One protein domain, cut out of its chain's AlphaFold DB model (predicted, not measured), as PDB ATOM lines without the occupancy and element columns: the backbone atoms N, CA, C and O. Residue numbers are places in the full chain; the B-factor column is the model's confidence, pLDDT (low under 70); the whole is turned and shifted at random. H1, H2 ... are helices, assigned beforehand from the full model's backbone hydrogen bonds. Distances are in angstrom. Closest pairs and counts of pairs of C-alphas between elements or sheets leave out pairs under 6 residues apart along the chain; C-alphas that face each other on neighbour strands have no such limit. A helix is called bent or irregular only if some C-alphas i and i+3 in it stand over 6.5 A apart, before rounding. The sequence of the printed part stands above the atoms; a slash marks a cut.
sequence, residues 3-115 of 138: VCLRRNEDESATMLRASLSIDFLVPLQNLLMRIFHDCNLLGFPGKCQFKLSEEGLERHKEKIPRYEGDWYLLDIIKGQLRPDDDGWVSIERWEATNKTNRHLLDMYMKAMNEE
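This is residues 3 to 115 of the 138 residues of an uncharacterized protein of Arthroderma benhamiae (strain ATCC MYA-4681 / CBS 112371) (UniProt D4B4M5). An open, elongated frame of helices: the long H1 crosses the run of H2 and H3 near its middle, like an X, and H4 meets the far end of H3 and folds back from it as a V. Residues 6 to 19, 41 to 46 and 109 to 115 stick out. The printed part has 113 residues with four named helices in the order H1, H2, H3, H4 and no named strand, in the class all helix. It is only just loose, close to extended, with a radius of gyration of the C-alphas of 19.5 A and spans of 59 by 34 by 27 A.

H1, residues 11 to 37, only just touches H2, residues 54 to 61, with 3 pairs of C-alphas within 8 A. Their closest C-alphas, of Val 26 and His 60, are 7.6 A apart, and they run opposite ways at a steep tilt of 55 degrees. H1 also only just touches H3, residues 64 to 81, with 3 such pairs, the closest being Asp 23 and Tyr 67 at 6.5 A; the tilt is steep, 57 degrees. H2 and H3 meet only through their link. H3 and H4, residues 91 to 115, form a helical hairpin: they touch, closest at the C-alphas of Leu 81 and Thr 97, 5.8 A apart, at a steep tilt of 40 degrees, opposite ways. H4 is apart from H1 and from H2. In H2 and H3 each O i to N i+4 pair is within hydrogen-bond range, against 20 of 23 in H1 and 19 of 21 in H4.

H1 is 39.3 A long from C-alpha 11 at (253.141, 226.840, 158.907), H2 10.7 A and H3 25.5 A. H4 is 35.8 A long and ends at C-alpha 115, (236.862, 237.596, 178.663); it is irregular, with C-alphas 92 and 95 7.5 A apart, and has a kink of 29 degrees near residue 98.

The C-alphas farthest apart, of Gly 46 and Glu 95, are 59.4 A apart. The printed part has no cut. The link from H1 to H2, 16 residues, is long. The mean pLDDT of the printed part is 74.9; residues 3 to 24, 45 to 48, 50 to 51 and 115 are under 70.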
ATOM      1  N   VAL A   3     241.166 236.210 144.857       56.91
ATOM      2  CA  VAL A   3     242.223 236.200 145.886       56.91
ATOM      3  C   VAL A   3     241.676 235.581 147.169       56.91
ATOM      4  O   VAL A   3     240.577 235.920 147.606       56.91
ATOM      5  N   CYS A   4     242.447 234.674 147.777       58.03
ATOM      6  CA  CYS A   4     242.121 234.128 149.092       58.03
ATOM      7  C   CYS A   4     242.573 235.098 150.185       58.03
ATOM      8  O   CYS A   4     243.677 235.641 150.120       58.03
ATOM      9  N   LEU A   5     241.774 235.250 151.242       57.34
ATOM     10  CA  LEU A   5     242.143 236.048 152.423       57.34
ATOM     11  C   LEU A   5     243.392 235.519 153.149       57.34
ATOM     12  O   LEU A   5     244.008 236.241 153.929       57.34
ATOM     13  N   ARG A   6     243.810 234.282 152.864       50.41
ATOM     14  CA  ARG A   6     244.932 233.606 153.518       50.41
ATOM     15  C   ARG A   6     246.231 233.736 152.714       50.41
ATOM     16  O   ARG A   6     246.774 232.748 152.242       50.41
ATOM     17  N   ARG A   7     246.750 234.955 152.558       40.56
ATOM     18  CA  ARG A   7     248.091 235.188 151.989       40.56
ATOM     19  C   ARG A   7     249.144 235.185 153.109       40.56
ATOM     20  O   ARG A   7     249.670 236.233 153.453       40.56
ATOM     21  N   ASN A   8     249.358 234.022 153.730       41.34
ATOM     22  CA  ASN A   8     250.502 233.702 154.599       41.34
ATOM     23  C   ASN A   8     250.566 232.169 154.750       41.34
ATOM     24  O   ASN A   8     249.995 231.579 155.667       41.34
ATOM     25  N   GLU A   9     251.176 231.533 153.757       53.81
ATOM     26  CA  GLU A   9     251.477 230.098 153.673       53.81
ATOM     27  C   GLU A   9     252.931 229.957 154.171       53.81
ATOM     28  O   GLU A   9     253.788 230.715 153.736       53.81
ATOM     29  N   ASP A  10     253.250 229.220 155.237       47.44
ATOM     30  CA  ASP A  10     253.415 227.762 155.158       47.44
ATOM     31  C   ASP A  10     253.083 227.001 156.462       47.44
ATOM     32  O   ASP A  10     252.613 225.863 156.423       47.44
ATOM     33  N   GLU A  11     253.245 227.601 157.645       42.41
ATOM     34  CA  GLU A  11     253.141 226.840 158.907       42.41
ATOM     35  C   GLU A  11     251.726 226.854 159.506       42.41
ATOM     36  O   GLU A  11     251.164 225.814 159.861       42.41
ATOM     37  N   SER A  12     251.082 228.025 159.540       42.31
ATOM     38  CA  SER A  12     249.718 228.174 160.073       42.31
ATOM     39  C   SER A  12     248.657 227.533 159.173       42.31
ATOM     40  O   SER A  12     247.634 227.046 159.654       42.31
ATOM     41  N   ALA A  13     248.892 227.489 157.858       40.44
ATOM     42  CA  ALA A  13     247.983 226.860 156.903       40.44
ATOM     43  C   ALA A  13     247.960 225.330 157.046       40.44
ATOM     44  O   ALA A  13     246.897 224.728 156.900       40.44
ATOM     45  N   THR A  14     249.096 224.717 157.389       40.78
ATOM     46  CA  THR A  14     249.215 223.274 157.642       40.78
ATOM     47  C   THR A  14     248.562 222.895 158.971       40.78
ATOM     48  O   THR A  14     247.790 221.939 159.023       40.78
ATOM     49  N   MET A  15     248.770 223.702 160.017       29.06
ATOM     50  CA  MET A  15     248.128 223.513 161.322       29.06
ATOM     51  C   MET A  15     246.600 223.674 161.236       29.06
ATOM     52  O   MET A  15     245.868 222.805 161.693       29.06
ATOM     53  N   LEU A  16     246.106 224.707 160.544       42.16
ATOM     54  CA  LEU A  16     244.667 224.902 160.329       42.16
ATOM     55  C   LEU A  16     244.055 223.875 159.369       42.16
ATOM     56  O   LEU A  16     242.893 223.534 159.542       42.16
ATOM     57  N   ARG A  17     244.788 223.358 158.371       38.78
ATOM     58  CA  ARG A  17     244.315 222.239 157.529       38.78
ATOM     59  C   ARG A  17     244.196 220.943 158.327       38.78
ATOM     60  O   ARG A  17     243.243 220.198 158.116       38.78
ATOM     61  N   ALA A  18     245.127 220.688 159.246       38.69
ATOM     62  CA  ALA A  18     245.031 219.567 160.172       38.69
ATOM     63  C   ALA A  18     243.842 219.742 161.132       38.69
ATOM     64  O   ALA A  18     243.083 218.796 161.312       38.69
ATOM     65  N   SER A  19     243.615 220.950 161.662       41.72
ATOM     66  CA  SER A  19     242.429 221.265 162.472       41.72
ATOM     67  C   SER A  19     241.128 221.105 161.680       41.72
ATOM     68  O   SER A  19     240.295 220.323 162.100       41.72
ATOM     69  N   LEU A  20     241.000 221.681 160.478       49.50
ATOM     70  CA  LEU A  20     239.816 221.521 159.612       49.50
ATOM     71  C   LEU A  20     239.535 220.055 159.227       49.50
ATOM     72  O   LEU A  20     238.376 219.657 159.117       49.50
ATOM     73  N   SER A  21     240.580 219.243 159.034       50.19
ATOM     74  CA  SER A  21     240.469 217.791 158.827       50.19
ATOM     75  C   SER A  21     239.914 217.081 160.070       50.19
ATOM     76  O   SER A  21     239.008 216.252 159.967       50.19
ATOM     77  N   ILE A  22     240.405 217.452 161.255       53.03
ATOM     78  CA  ILE A  22     239.919 216.956 162.549       53.03
ATOM     79  C   ILE A  22     238.493 217.462 162.843       53.03
ATOM     80  O   ILE A  22     237.702 216.731 163.439       53.03
ATOM     81  N   ASP A  23     238.131 218.653 162.370       57.72
ATOM     82  CA  ASP A  23     236.826 219.274 162.592       57.72
ATOM     83  C   ASP A  23     235.743 218.653 161.691       57.72
ATOM     84  O   ASP A  23     234.631 218.433 162.159       57.72
ATOM     85  N   PHE A  24     236.048 218.249 160.445       64.38
ATOM     86  CA  PHE A  24     235.116 217.463 159.603       64.38
ATOM     87  C   PHE A  24     234.819 216.068 160.183       64.38
ATOM     88  O   PHE A  24     233.760 215.479 159.946       64.38
ATOM     89  N   LEU A  25     235.740 215.537 160.985       77.88
ATOM     90  CA  LEU A  25     235.566 214.266 161.677       77.88
ATOM     91  C   LEU A  25     234.535 214.353 162.809       77.88
ATOM     92  O   LEU A  25     233.914 213.335 163.105       77.88
ATOM     93  N   VAL A  26     234.299 215.527 163.405       82.81
ATOM     94  CA  VAL A  26     233.321 215.700 164.495       82.81
ATOM     95  C   VAL A  26     231.879 215.389 164.052       82.81
ATOM     96  O   VAL A  26     231.280 214.476 164.621       82.81
ATOM     97  N   PRO A  27     231.297 216.029 163.018       82.81
ATOM     98  CA  PRO A  27     229.929 215.744 162.586       82.81
ATOM     99  C   PRO A  27     229.778 214.319 162.039       82.81
ATOM    100  O   PRO A  27     228.747 213.684 162.265       82.81
ATOM    101  N   LEU A  28     230.807 213.784 161.370       85.25
ATOM    102  CA  LEU A  28     230.805 212.406 160.877       85.25
ATOM    103  C   LEU A  28     230.796 211.393 162.028       85.25
ATOM    104  O   LEU A  28     229.991 210.463 162.026       85.25
ATOM    105  N   GLN A  29     231.663 211.574 163.025       85.44
ATOM    106  CA  GLN A  29     231.672 210.737 164.227       85.44
ATOM    107  C   GLN A  29     230.341 210.850 164.981       85.44
ATOM    108  O   GLN A  29     229.805 209.823 165.393       85.44
ATOM    109  N   ASN A  30     229.769 212.055 165.088       85.75
ATOM    110  CA  ASN A  30     228.457 212.274 165.695       85.75
ATOM    111  C   ASN A  30     227.353 211.480 164.976       85.75
ATOM    112  O   ASN A  30     226.566 210.774 165.610       85.75
ATOM    113  N   LEU A  31     227.329 211.523 163.640       85.19
ATOM    114  CA  LEU A  31     226.392 210.744 162.831       85.19
ATOM    115  C   LEU A  31     226.573 209.235 163.041       85.19
ATOM    116  O   LEU A  31     225.591 208.527 163.260       85.19
ATOM    117  N   LEU A  32     227.814 208.746 163.004       85.19
ATOM    118  CA  LEU A  32     228.111 207.328 163.205       85.19
ATOM    119  C   LEU A  32     227.649 206.852 164.586       85.19
ATOM    120  O   LEU A  32     227.000 205.814 164.674       85.19
ATOM    121  N   MET A  33     227.907 207.611 165.653       83.25
ATOM    122  CA  MET A  33     227.447 207.232 166.995       83.25
ATOM    123  C   MET A  33     225.928 207.183 167.102       83.25
ATOM    124  O   MET A  33     225.408 206.248 167.706       83.25
ATOM    125  N   ARG A  34     225.212 208.137 166.492       82.62
ATOM    126  CA  ARG A  34     223.742 208.113 166.446       82.62
ATOM    127  C   ARG A  34     223.231 206.854 165.748       82.62
ATOM    128  O   ARG A  34     222.372 206.169 166.286       82.62
ATOM    129  N   ILE A  35     223.818 206.497 164.603       83.38
ATOM    130  CA  ILE A  35     223.473 205.266 163.875       83.38
ATOM    131  C   ILE A  35     223.751 204.023 164.732       83.38
ATOM    132  O   ILE A  35     222.927 203.114 164.772       83.38
ATOM    133  N   PHE A  36     224.886 203.971 165.435       79.31
ATOM    134  CA  PHE A  36     225.227 202.835 166.297       79.31
ATOM    135  C   PHE A  36     224.302 202.708 167.512       79.31
ATOM    136  O   PHE A  36     223.923 201.588 167.862       79.31
ATOM    137  N   HIS A  37     223.922 203.829 168.127       77.75
ATOM    138  CA  HIS A  37     222.971 203.868 169.237       77.75
ATOM    139  C   HIS A  37     221.576 203.408 168.791       77.75
ATOM    140  O   HIS A  37     220.973 202.533 169.412       77.75
ATOM    141  N   ASP A  38     221.108 203.919 167.652       81.00
ATOM    142  CA  ASP A  38     219.765 203.656 167.131       81.00
ATOM    143  C   ASP A  38     219.715 202.428 166.209       81.00
ATOM    144  O   ASP A  38     218.703 202.161 165.567       81.00
ATOM    145  N   CYS A  39     220.780 201.627 166.156       78.06
ATOM    146  CA  CYS A  39     220.915 200.496 165.235       78.06
ATOM    147  C   CYS A  39     219.757 199.484 165.359       78.06
ATOM    148  O   CYS A  39     219.262 198.972 164.355       78.06
ATOM    149  N   ASN A  40     219.250 199.269 166.580       72.06
ATOM    150  CA  ASN A  40     218.087 198.407 166.825       72.06
ATOM    151  C   ASN A  40     216.760 199.023 166.332       72.06
ATOM    152  O   ASN A  40     215.828 198.289 166.019       72.06
ATOM    153  N   LEU A  41     216.665 200.355 166.275       78.50
ATOM    154  CA  LEU A  41     215.490 201.095 165.796       78.50
ATOM    155  C   LEU A  41     215.495 201.257 164.271       78.50
ATOM    156  O   LEU A  41     214.438 201.372 163.657       78.50
ATOM    157  N   LEU A  42     216.677 201.225 163.655       79.94
ATOM    158  CA  LEU A  42     216.879 201.380 162.212       79.94
ATOM    159  C   LEU A  42     216.599 200.092 161.410       79.94
ATOM    160  O   LEU A  42     216.754 200.080 160.192       79.94
ATOM    161  N   GLY A  43     216.164 199.013 162.071       75.12
ATOM    162  CA  GLY A  43     215.739 197.773 161.413       75.12
ATOM    163  C   GLY A  43     216.881 196.942 160.821       75.12
ATOM    164  O   GLY A  43     216.632 196.080 159.978       75.12
ATOM    165  N   PHE A  44     218.128 197.181 161.241       73.12
ATOM    166  CA  PHE A  44     219.265 196.391 160.776       73.12
ATOM    167  C   PHE A  44     219.151 194.933 161.261       73.12
ATOM    168  O   PHE A  44     218.928 194.691 162.451       73.12
ATOM    169  N   PRO A  45     219.308 193.933 160.372       68.56
ATOM    170  CA  PRO A  45     219.245 192.531 160.762       68.56
ATOM    171  C   PRO A  45     220.493 192.143 161.569       68.56
ATOM    172  O   PRO A  45     221.583 191.987 161.024       68.56
ATOM    173  N   GLY A  46     220.328 191.972 162.884       67.44
ATOM    174  CA  GLY A  46     221.374 191.505 163.801       67.44
ATOM    175  C   GLY A  46     221.512 192.370 165.055       67.44
ATOM    176  O   GLY A  46     220.983 193.472 165.134       67.44
ATOM    177  N   LYS A  47     222.235 191.869 166.067       67.56
ATOM    178  CA  LYS A  47     222.644 192.699 167.213       67.56
ATOM    179  C   LYS A  47     223.770 193.626 166.760       67.56
ATOM    180  O   LYS A  47     224.719 193.148 166.143       67.56
ATOM    181  N   CYS A  48     223.684 194.911 167.100       69.62
ATOM    182  CA  CYS A  48     224.749 195.882 166.852       69.62
ATOM    183  C   CYS A  48     226.076 195.362 167.443       69.62
ATOM    184  O   CYS A  48     226.214 195.225 168.659       69.62
ATOM    185  N   GLN A  49     227.017 194.978 166.575       70.31
ATOM    186  CA  GLN A  49     228.249 194.279 166.973       70.31
ATOM    187  C   GLN A  49     229.314 195.228 167.533       70.31
ATOM    188  O   GLN A  49     230.259 194.787 168.183       70.31
ATOM    189  N   PHE A  50     229.143 196.533 167.318       66.75
ATOM    190  CA  PHE A  50     230.021 197.564 167.849       66.75
ATOM    191  C   PHE A  50     229.442 198.130 169.140       66.75
ATOM    192  O   PHE A  50     228.359 198.709 169.157       66.75
ATOM    193  N   LYS A  51     230.197 197.985 170.228       67.75
ATOM    194  CA  LYS A  51     229.966 198.731 171.463       67.75
ATOM    195  C   LYS A  51     230.922 199.910 171.482       67.75
ATOM    196  O   LYS A  51     232.136 199.713 171.486       67.75
ATOM    197  N   LEU A  52     230.378 201.122 171.490       70.31
ATOM    198  CA  LEU A  52     231.178 202.294 171.820       70.31
ATOM    199  C   LEU A  52     231.603 202.208 173.287       70.31
ATOM    200  O   LEU A  52     230.787 201.899 174.154       70.31
ATOM    201  N   SER A  53     232.881 202.481 173.554       77.38
ATOM    202  CA  SER A  53     233.340 202.722 174.922       77.38
ATOM    203  C   SER A  53     232.702 204.015 175.425       77.38
ATOM    204  O   SER A  53     232.738 205.025 174.722       77.38
ATOM    205  N   GLU A  54     232.152 203.987 176.637       76.94
ATOM    206  CA  GLU A  54     231.566 205.153 177.309       76.94
ATOM    207  C   GLU A  54     232.571 206.313 177.394       76.94
ATOM    208  O   GLU A  54     232.247 207.458 177.094       76.94
ATOM    209  N   GLU A  55     233.842 205.991 177.631       79.19
ATOM    210  CA  GLU A  55     234.947 206.951 177.631       79.19
ATOM    211  C   GLU A  55     235.162 207.610 176.252       79.19
ATOM    212  O   GLU A  55     235.489 208.787 176.143       79.19
ATOM    213  N   GLY A  56     234.969 206.857 175.164       74.25
ATOM    214  CA  GLY A  56     235.079 207.382 173.801       74.25
ATOM    215  C   GLY A  56     233.918 208.298 173.421       74.25
ATOM    216  O   GLY A  56     234.120 209.246 172.662       74.25
ATOM    217  N   LEU A  57     232.734 208.026 173.970       79.12
ATOM    218  CA  LEU A  57     231.544 208.846 173.788       79.12
ATOM    219  C   LEU A  57     231.685 210.187 174.513       79.12
ATOM    220  O   LEU A  57     231.461 211.227 173.897       79.12
ATOM    221  N   GLU A  58     232.101 210.175 175.779       83.31
ATOM    222  CA  GLU A  58     232.283 211.412 176.549       83.31
ATOM    223  C   GLU A  58     233.363 212.309 175.935       83.31
ATOM    224  O   GLU A  58     233.093 213.470 175.627       83.31
ATOM    225  N   ARG A  59     234.523 211.748 175.564       81.94
ATOM    226  CA  ARG A  59     235.565 212.504 174.840       81.94
ATOM    227  C   ARG A  59     235.096 213.092 173.512       81.94
ATOM    228  O   ARG A  59     235.701 214.038 173.012       81.94
ATOM    229  N   HIS A  60     234.102 212.490 172.862       83.06
ATOM    230  CA  HIS A  60     233.542 213.062 171.643       83.06
ATOM    231  C   HIS A  60     232.554 214.186 171.959       83.06
ATOM    232  O   HIS A  60     232.612 215.228 171.310       83.06
ATOM    233  N   LYS A  61     231.682 214.011 172.958       82.94
ATOM    234  CA  LYS A  61     230.744 215.055 173.394       82.94
ATOM    235  C   LYS A  61     231.469 216.337 173.790       82.94
ATOM    236  O   LYS A  61     231.018 217.410 173.414       82.94
ATOM    237  N   GLU A  62     232.626 216.229 174.436       86.31
ATOM    238  CA  GLU A  62     233.488 217.373 174.772       86.31
ATOM    239  C   GLU A  62     233.951 218.180 173.543       86.31
ATOM    240  O   GLU A  62     234.218 219.376 173.648       86.31
ATOM    241  N   LYS A  63     234.020 217.564 172.355       82.94
ATOM    242  CA  LYS A  63     234.438 218.232 171.109       82.94
ATOM    243  C   LYS A  63     233.302 218.974 170.411       82.94
ATOM    244  O   LYS A  63     233.579 219.858 169.601       82.94
ATOM    245  N   ILE A  64     232.047 218.623 170.702       83.56
ATOM    246  CA  ILE A  64     230.869 219.187 170.028       83.56
ATOM    247  C   ILE A  64     230.741 220.699 170.280       83.56
ATOM    248  O   ILE A  64     230.660 221.422 169.290       83.56
ATOM    249  N   PRO A  65     230.816 221.219 171.527       87.31
ATOM    250  CA  PRO A  65     230.666 222.654 171.776       87.31
ATOM    251  C   PRO A  65     231.699 223.506 171.037       87.31
ATOM    252  O   PRO A  65     231.366 224.547 170.477       87.31
ATOM    253  N   ARG A  66     232.956 223.041 170.988       83.62
ATOM    254  CA  ARG A  66     234.025 223.725 170.252       83.62
ATOM    255  C   ARG A  66     233.729 223.758 168.755       83.62
ATOM    256  O   ARG A  66     233.804 224.817 168.149       83.62
ATOM    257  N   TYR A  67     233.352 222.616 168.180       83.44
ATOM    258  CA  TYR A  67     232.986 222.529 166.768       83.44
ATOM    259  C   TYR A  67     231.795 223.434 166.418       83.44
ATOM    260  O   TYR A  67     231.831 224.122 165.402       83.44
ATOM    261  N   GLU A  68     230.750 223.450 167.248       85.81
ATOM    262  CA  GLU A  68     229.572 224.304 167.050       85.81
ATOM    263  C   GLU A  68     229.929 225.792 167.148       85.81
ATOM    264  O   GLU A  68     229.479 226.581 166.315       85.81
ATOM    265  N   GLY A  69     230.784 226.168 168.104       85.12
ATOM    266  CA  GLY A  69     231.304 227.529 168.238       85.12
ATOM    267  C   GLY A  69     232.129 227.968 167.026       85.12
ATOM    268  O   GLY A  69     231.875 229.033 166.460       85.12
ATOM    269  N   ASP A  70     233.058 227.121 166.577       81.94
ATOM    270  CA  ASP A  70     233.886 227.373 165.393       81.94
ATOM    271  C   ASP A  70     233.016 227.520 164.131       81.94
ATOM    272  O   ASP A  70     233.228 228.427 163.319       81.94
ATOM    273  N   TRP A  71     231.985 226.679 163.981       83.06
ATOM    274  CA  TRP A  71     231.027 226.774 162.875       83.06
ATOM    275  C   TRP A  71     230.183 228.038 162.911       83.06
ATOM    276  O   TRP A  71     230.002 228.677 161.874       83.06
ATOM    277  N   TYR A  72     229.670 228.404 164.083       86.19
ATOM    278  CA  TYR A  72     228.879 229.616 164.258       86.19
ATOM    279  C   TYR A  72     229.698 230.866 163.916       86.19
ATOM    280  O   TYR A  72     229.240 231.739 163.175       86.19
ATOM    281  N   LEU A  73     230.951 230.922 164.375       83.06
ATOM    282  CA  LEU A  73     231.865 232.009 164.043       83.06
ATOM    283  C   LEU A  73     232.153 232.066 162.536       83.06
ATOM    284  O   LEU A  73     232.126 233.141 161.932       83.06
ATOM    285  N   LEU A  74     232.392 230.912 161.912       82.31
ATOM    286  CA  LEU A  74     232.605 230.810 160.471       82.31
ATOM    287  C   LEU A  74     231.384 231.300 159.676       82.31
ATOM    288  O   LEU A  74     231.560 231.980 158.663       82.31
ATOM    289  N   ASP A  75     230.167 230.987 160.122       85.44
ATOM    290  CA  ASP A  75     228.921 231.427 159.486       85.44
ATOM    291  C   ASP A  75     228.762 232.954 159.537       85.44
ATOM    292  O   ASP A  75     228.539 233.594 158.505       85.44
ATOM    293  N   ILE A  76     229.022 233.567 160.699       85.62
ATOM    294  CA  ILE A  76     229.043 235.030 160.850       85.62
ATOM    295  C   ILE A  76     230.049 235.659 159.882       85.62
ATOM    296  O   ILE A  76     229.715 236.596 159.149       85.62
ATOM    297  N   ILE A  77     231.282 235.147 159.856       84.00
ATOM    298  CA  ILE A  77     232.348 235.678 159.000       84.00
ATOM    299  C   ILE A  77     231.955 235.562 157.524       84.00
ATOM    300  O   ILE A  77     232.100 236.529 156.772       84.00
ATOM    301  N   LYS A  78     231.408 234.419 157.098       82.88
ATOM    302  CA  LYS A  78     230.914 234.229 155.728       82.88
ATOM    303  C   LYS A  78     229.800 235.215 155.388       82.88
ATOM    304  O   LYS A  78     229.851 235.832 154.324       82.88
ATOM    305  N   GLY A  79     228.849 235.431 156.296       85.19
ATOM    306  CA  GLY A  79     227.764 236.396 156.114       85.19
ATOM    307  C   GLY A  79     228.254 237.838 155.933       85.19
ATOM    308  O   GLY A  79     227.706 238.582 155.114       85.19
ATOM    309  N   GLN A  80     229.314 238.227 156.648       84.81
ATOM    310  CA  GLN A  80     229.893 239.574 156.577       84.81
ATOM    311  C   GLN A  80     230.819 239.769 155.371       84.81
ATOM    312  O   GLN A  80     230.767 240.805 154.705       84.81
ATOM    313  N   LEU A  81     231.670 238.788 155.067       85.25
ATOM    314  CA  LEU A  81     232.653 238.894 153.985       85.25
ATOM    315  C   LEU A  81     232.048 238.593 152.608       85.25
ATOM    316  O   LEU A  81     232.559 239.091 151.600       85.25
ATOM    317  N   ARG A  82     230.944 237.831 152.573       83.12
ATOM    318  CA  ARG A  82     230.231 237.393 151.363       83.12
ATOM    319  C   ARG A  82     231.194 236.892 150.281       83.12
ATOM    320  O   ARG A  82     231.251 237.517 149.207       83.12
ATOM    321  N   PRO A  83     231.994 235.854 150.594       79.69
ATOM    322  CA  PRO A  83     232.775 235.174 149.578       79.69
ATOM    323  C   PRO A  83     231.834 234.522 148.557       79.69
ATOM    324  O   PRO A  83     230.640 234.361 148.813       79.69
ATOM    325  N   ASP A  84     232.370 234.192 147.392       76.94
ATOM    326  CA  ASP A  84     231.673 233.352 146.419       76.94
ATOM    327  C   ASP A  84     231.525 231.904 146.942       76.94
ATOM    328  O   ASP A  84     232.021 231.564 148.022       76.94
ATOM    329  N   ASP A  85     230.792 231.061 146.209       75.69
ATOM    330  CA  ASP A  85     230.413 229.701 146.645       75.69
ATOM    331  C   ASP A  85     231.628 228.809 146.959       75.69
ATOM    332  O   ASP A  85     231.557 227.908 147.796       75.69
ATOM    333  N   ASP A  86     232.768 229.121 146.345       74.94
ATOM    334  CA  ASP A  86     234.045 228.437 146.537       74.94
ATOM    335  C   ASP A  86     234.894 229.042 147.678       74.94
ATOM    336  O   ASP A  86     236.007 228.582 147.950       74.94
ATOM    337  N   GLY A  87     234.395 230.074 148.368       73.38
ATOM    338  CA  GLY A  87     235.071 230.721 149.495       73.38
ATOM    339  C   GLY A  87     236.107 231.785 149.107       73.38
ATOM    340  O   GLY A  87     236.891 232.215 149.957       73.38
ATOM    341  N   TRP A  88     236.126 232.224 147.852       81.62
ATOM    342  CA  TRP A  88     237.022 233.245 147.321       81.62
ATOM    343  C   TRP A  88     236.385 234.636 147.312       81.62
ATOM    344  O   TRP A  88     235.196 234.849 147.543       81.62
ATOM    345  N   VAL A  89     237.234 235.638 147.088       80.81
ATOM    346  CA  VAL A  89     236.814 237.027 146.924       80.81
ATOM    347  C   VAL A  89     237.361 237.531 145.595       80.81
ATOM    348  O   VAL A  89     238.557 237.420 145.307       80.81
ATOM    349  N   SER A  90     236.494 238.113 144.768       82.75
ATOM    350  CA  SER A  90     236.899 238.782 143.528       82.75
ATOM    351  C   SER A  90     237.893 239.913 143.813       82.75
ATOM    352  O   SER A  90     237.675 240.681 144.754       82.75
ATOM    353  N   ILE A  91     238.919 240.088 142.970       81.69
ATOM    354  CA  ILE A  91     239.922 241.164 143.127       81.69
ATOM    355  C   ILE A  91     239.277 242.544 143.293       81.69
ATOM    356  O   ILE A  91     239.715 243.323 144.132       81.69
ATOM    357  N   GLU A  92     238.204 242.827 142.560       87.25
ATOM    358  CA  GLU A  92     237.494 244.114 142.602       87.25
ATOM    359  C   GLU A  92     236.941 244.457 143.993       87.25
ATOM    360  O   GLU A  92     236.856 245.622 144.370       87.25
ATOM    361  N   ARG A  93     236.599 243.436 144.784       85.75
ATOM    362  CA  ARG A  93     236.060 243.580 146.144       85.75
ATOM    363  C   ARG A  93     237.113 243.356 147.225       85.75
ATOM    364  O   ARG A  93     236.822 243.576 148.397       85.75
ATOM    365  N   TRP A  94     238.324 242.940 146.850       84.06
ATOM    366  CA  TRP A  94     239.372 242.525 147.780       84.06
ATOM    367  C   TRP A  94     239.670 243.580 148.840       84.06
ATOM    368  O   TRP A  94     239.717 243.261 150.023       84.06
ATOM    369  N   GLU A  95     239.855 244.836 148.440       88.75
ATOM    370  CA  GLU A  95     240.253 245.891 149.371       88.75
ATOM    371  C   GLU A  95     239.173 246.156 150.430       88.75
ATOM    372  O   GLU A  95     239.470 246.198 151.629       88.75
ATOM    373  N   ALA A  96     237.910 246.238 150.001       87.69
ATOM    374  CA  ALA A  96     236.761 246.383 150.887       87.69
ATOM    375  C   ALA A  96     236.599 245.166 151.811       87.69
ATOM    376  O   ALA A  96     236.516 245.330 153.028       87.69
ATOM    377  N   THR A  97     236.628 243.946 151.266       88.00
ATOM    378  CA  THR A  97     236.495 242.717 152.059       88.00
ATOM    379  C   THR A  97     237.652 242.548 153.042       88.00
ATOM    380  O   THR A  97     237.433 242.164 154.188       88.00
ATOM    381  N   ASN A  98     238.878 242.891 152.653       86.69
ATOM    382  CA  ASN A  98     240.043 242.827 153.529       86.69
ATOM    383  C   ASN A  98     239.963 243.870 154.657       86.69
ATOM    384  O   ASN A  98     240.350 243.590 155.791       86.69
ATOM    385  N   LYS A  99     239.418 245.065 154.386       90.75
ATOM    386  CA  LYS A  99     239.138 246.061 155.431       90.75
ATOM    387  C   LYS A  99     238.126 245.528 156.449       90.75
ATOM    388  O   LYS A  99     238.383 245.630 157.647       90.75
ATOM    389  N   THR A 100     237.033 244.921 155.989       88.94
ATOM    390  CA  THR A 100     236.042 244.276 156.865       88.94
ATOM    391  C   THR A 100     236.656 243.120 157.651       88.94
ATOM    392  O   THR A 100     236.470 243.041 158.859       88.94
ATOM    393  N   ASN A 101     237.456 242.269 157.008       88.81
ATOM    394  CA  ASN A 101     238.128 241.146 157.660       88.81
ATOM    395  C   ASN A 101     239.040 241.603 158.808       88.81
ATOM    396  O   ASN A 101     238.982 241.046 159.899       88.81
ATOM    397  N   ARG A 102     239.836 242.663 158.596       89.19
ATOM    398  CA  ARG A 102     240.661 243.246 159.667       89.19
ATOM    399  C   ARG A 102     239.819 243.752 160.834       89.19
ATOM    400  O   ARG A 102     240.196 243.540 161.978       89.19
ATOM    401  N   HIS A 103     238.696 244.402 160.547       91.44
ATOM    402  CA  HIS A 103     237.799 244.899 161.587       91.44
ATOM    403  C   HIS A 103     237.169 243.764 162.410       91.44
ATOM    404  O   HIS A 103     237.137 243.848 163.633       91.44
ATOM    405  N   LEU A 104     236.725 242.686 161.756       88.38
ATOM    406  CA  LEU A 104     236.183 241.507 162.440       88.38
ATOM    407  C   LEU A 104     237.236 240.829 163.327       88.38
ATOM    408  O   LEU A 104     236.923 240.428 164.445       88.38
ATOM    409  N   LEU A 105     238.480 240.737 162.849       86.81
ATOM    410  CA  LEU A 105     239.585 240.172 163.622       86.81
ATOM    411  C   LEU A 105     239.910 241.015 164.863       86.81
ATOM    412  O   LEU A 105     240.092 240.458 165.940       86.81
ATOM    413  N   ASP A 106     239.955 242.340 164.721       90.25
ATOM    414  CA  ASP A 106     240.194 243.271 165.832       90.25
ATOM    415  C   ASP A 106     239.097 243.166 166.904       90.25
ATOM    416  O   ASP A 106     239.385 243.026 168.092       90.25
ATOM    417  N   MET A 107     237.833 243.121 166.475       90.38
ATOM    418  CA  MET A 107     236.690 242.917 167.367       90.38
ATOM    419  C   MET A 107     236.783 241.584 168.124       90.38
ATOM    420  O   MET A 107     236.545 241.553 169.329       90.38
ATOM    421  N   TYR A 108     237.158 240.499 167.440       86.06
ATOM    422  CA  TYR A 108     237.359 239.191 168.066       86.06
ATOM    423  C   TYR A 108     238.486 239.224 169.105       86.06
ATOM    424  O   TYR A 108     238.294 238.782 170.234       86.06
ATOM    425  N   MET A 109     239.648 239.787 168.755       86.44
ATOM    426  CA  MET A 109     240.778 239.905 169.684       86.44
ATOM    427  C   MET A 109     240.404 240.712 170.924       86.44
ATOM    428  O   MET A 109     240.757 240.329 172.038       86.44
ATOM    429  N   LYS A 110     239.661 241.807 170.745       90.31
ATOM    430  CA  LYS A 110     239.168 242.617 171.857       90.31
ATOM    431  C   LYS A 110     238.233 241.821 172.770       90.31
ATOM    432  O   LYS A 110     238.452 241.828 173.975       90.31
ATOM    433  N   ALA A 111     237.262 241.103 172.207       86.38
ATOM    434  CA  ALA A 111     236.346 240.269 172.982       86.38
ATOM    435  C   ALA A 111     237.095 239.194 173.791       86.38
ATOM    436  O   ALA A 111     236.881 239.072 174.992       86.38
ATOM    437  N   MET A 112     238.049 238.491 173.168       81.25
ATOM    438  CA  MET A 112     238.856 237.467 173.848       81.25
ATOM    439  C   MET A 112     239.723 238.043 174.979       81.25
ATOM    440  O   MET A 112     239.902 237.401 176.011       81.25
ATOM    441  N   ASN A 113     240.263 239.251 174.799       81.62
ATOM    442  CA  ASN A 113     241.061 239.927 175.824       81.62
ATOM    443  C   ASN A 113     240.214 240.451 176.996       81.62
ATOM    444  O   ASN A 113     240.742 240.614 178.091       81.62
ATOM    445  N   GLU A 114     238.934 240.754 176.774       79.00
ATOM    446  CA  GLU A 114     238.001 241.194 177.820       79.00
ATOM    447  C   GLU A 114     237.437 240.011 178.627       79.00
ATOM    448  O   GLU A 114     237.152 240.165 179.813       79.00
ATOM    449  N   GLU A 115     237.315 238.832 178.010       66.12
ATOM    450  CA  GLU A 115     236.862 237.596 178.663       66.12
ATOM    451  C   GLU A 115     237.982 236.908 179.473       66.12
ATOM    452  O   GLU A 115     237.724 236.356 180.543       66.12
TER     453      GLU A 115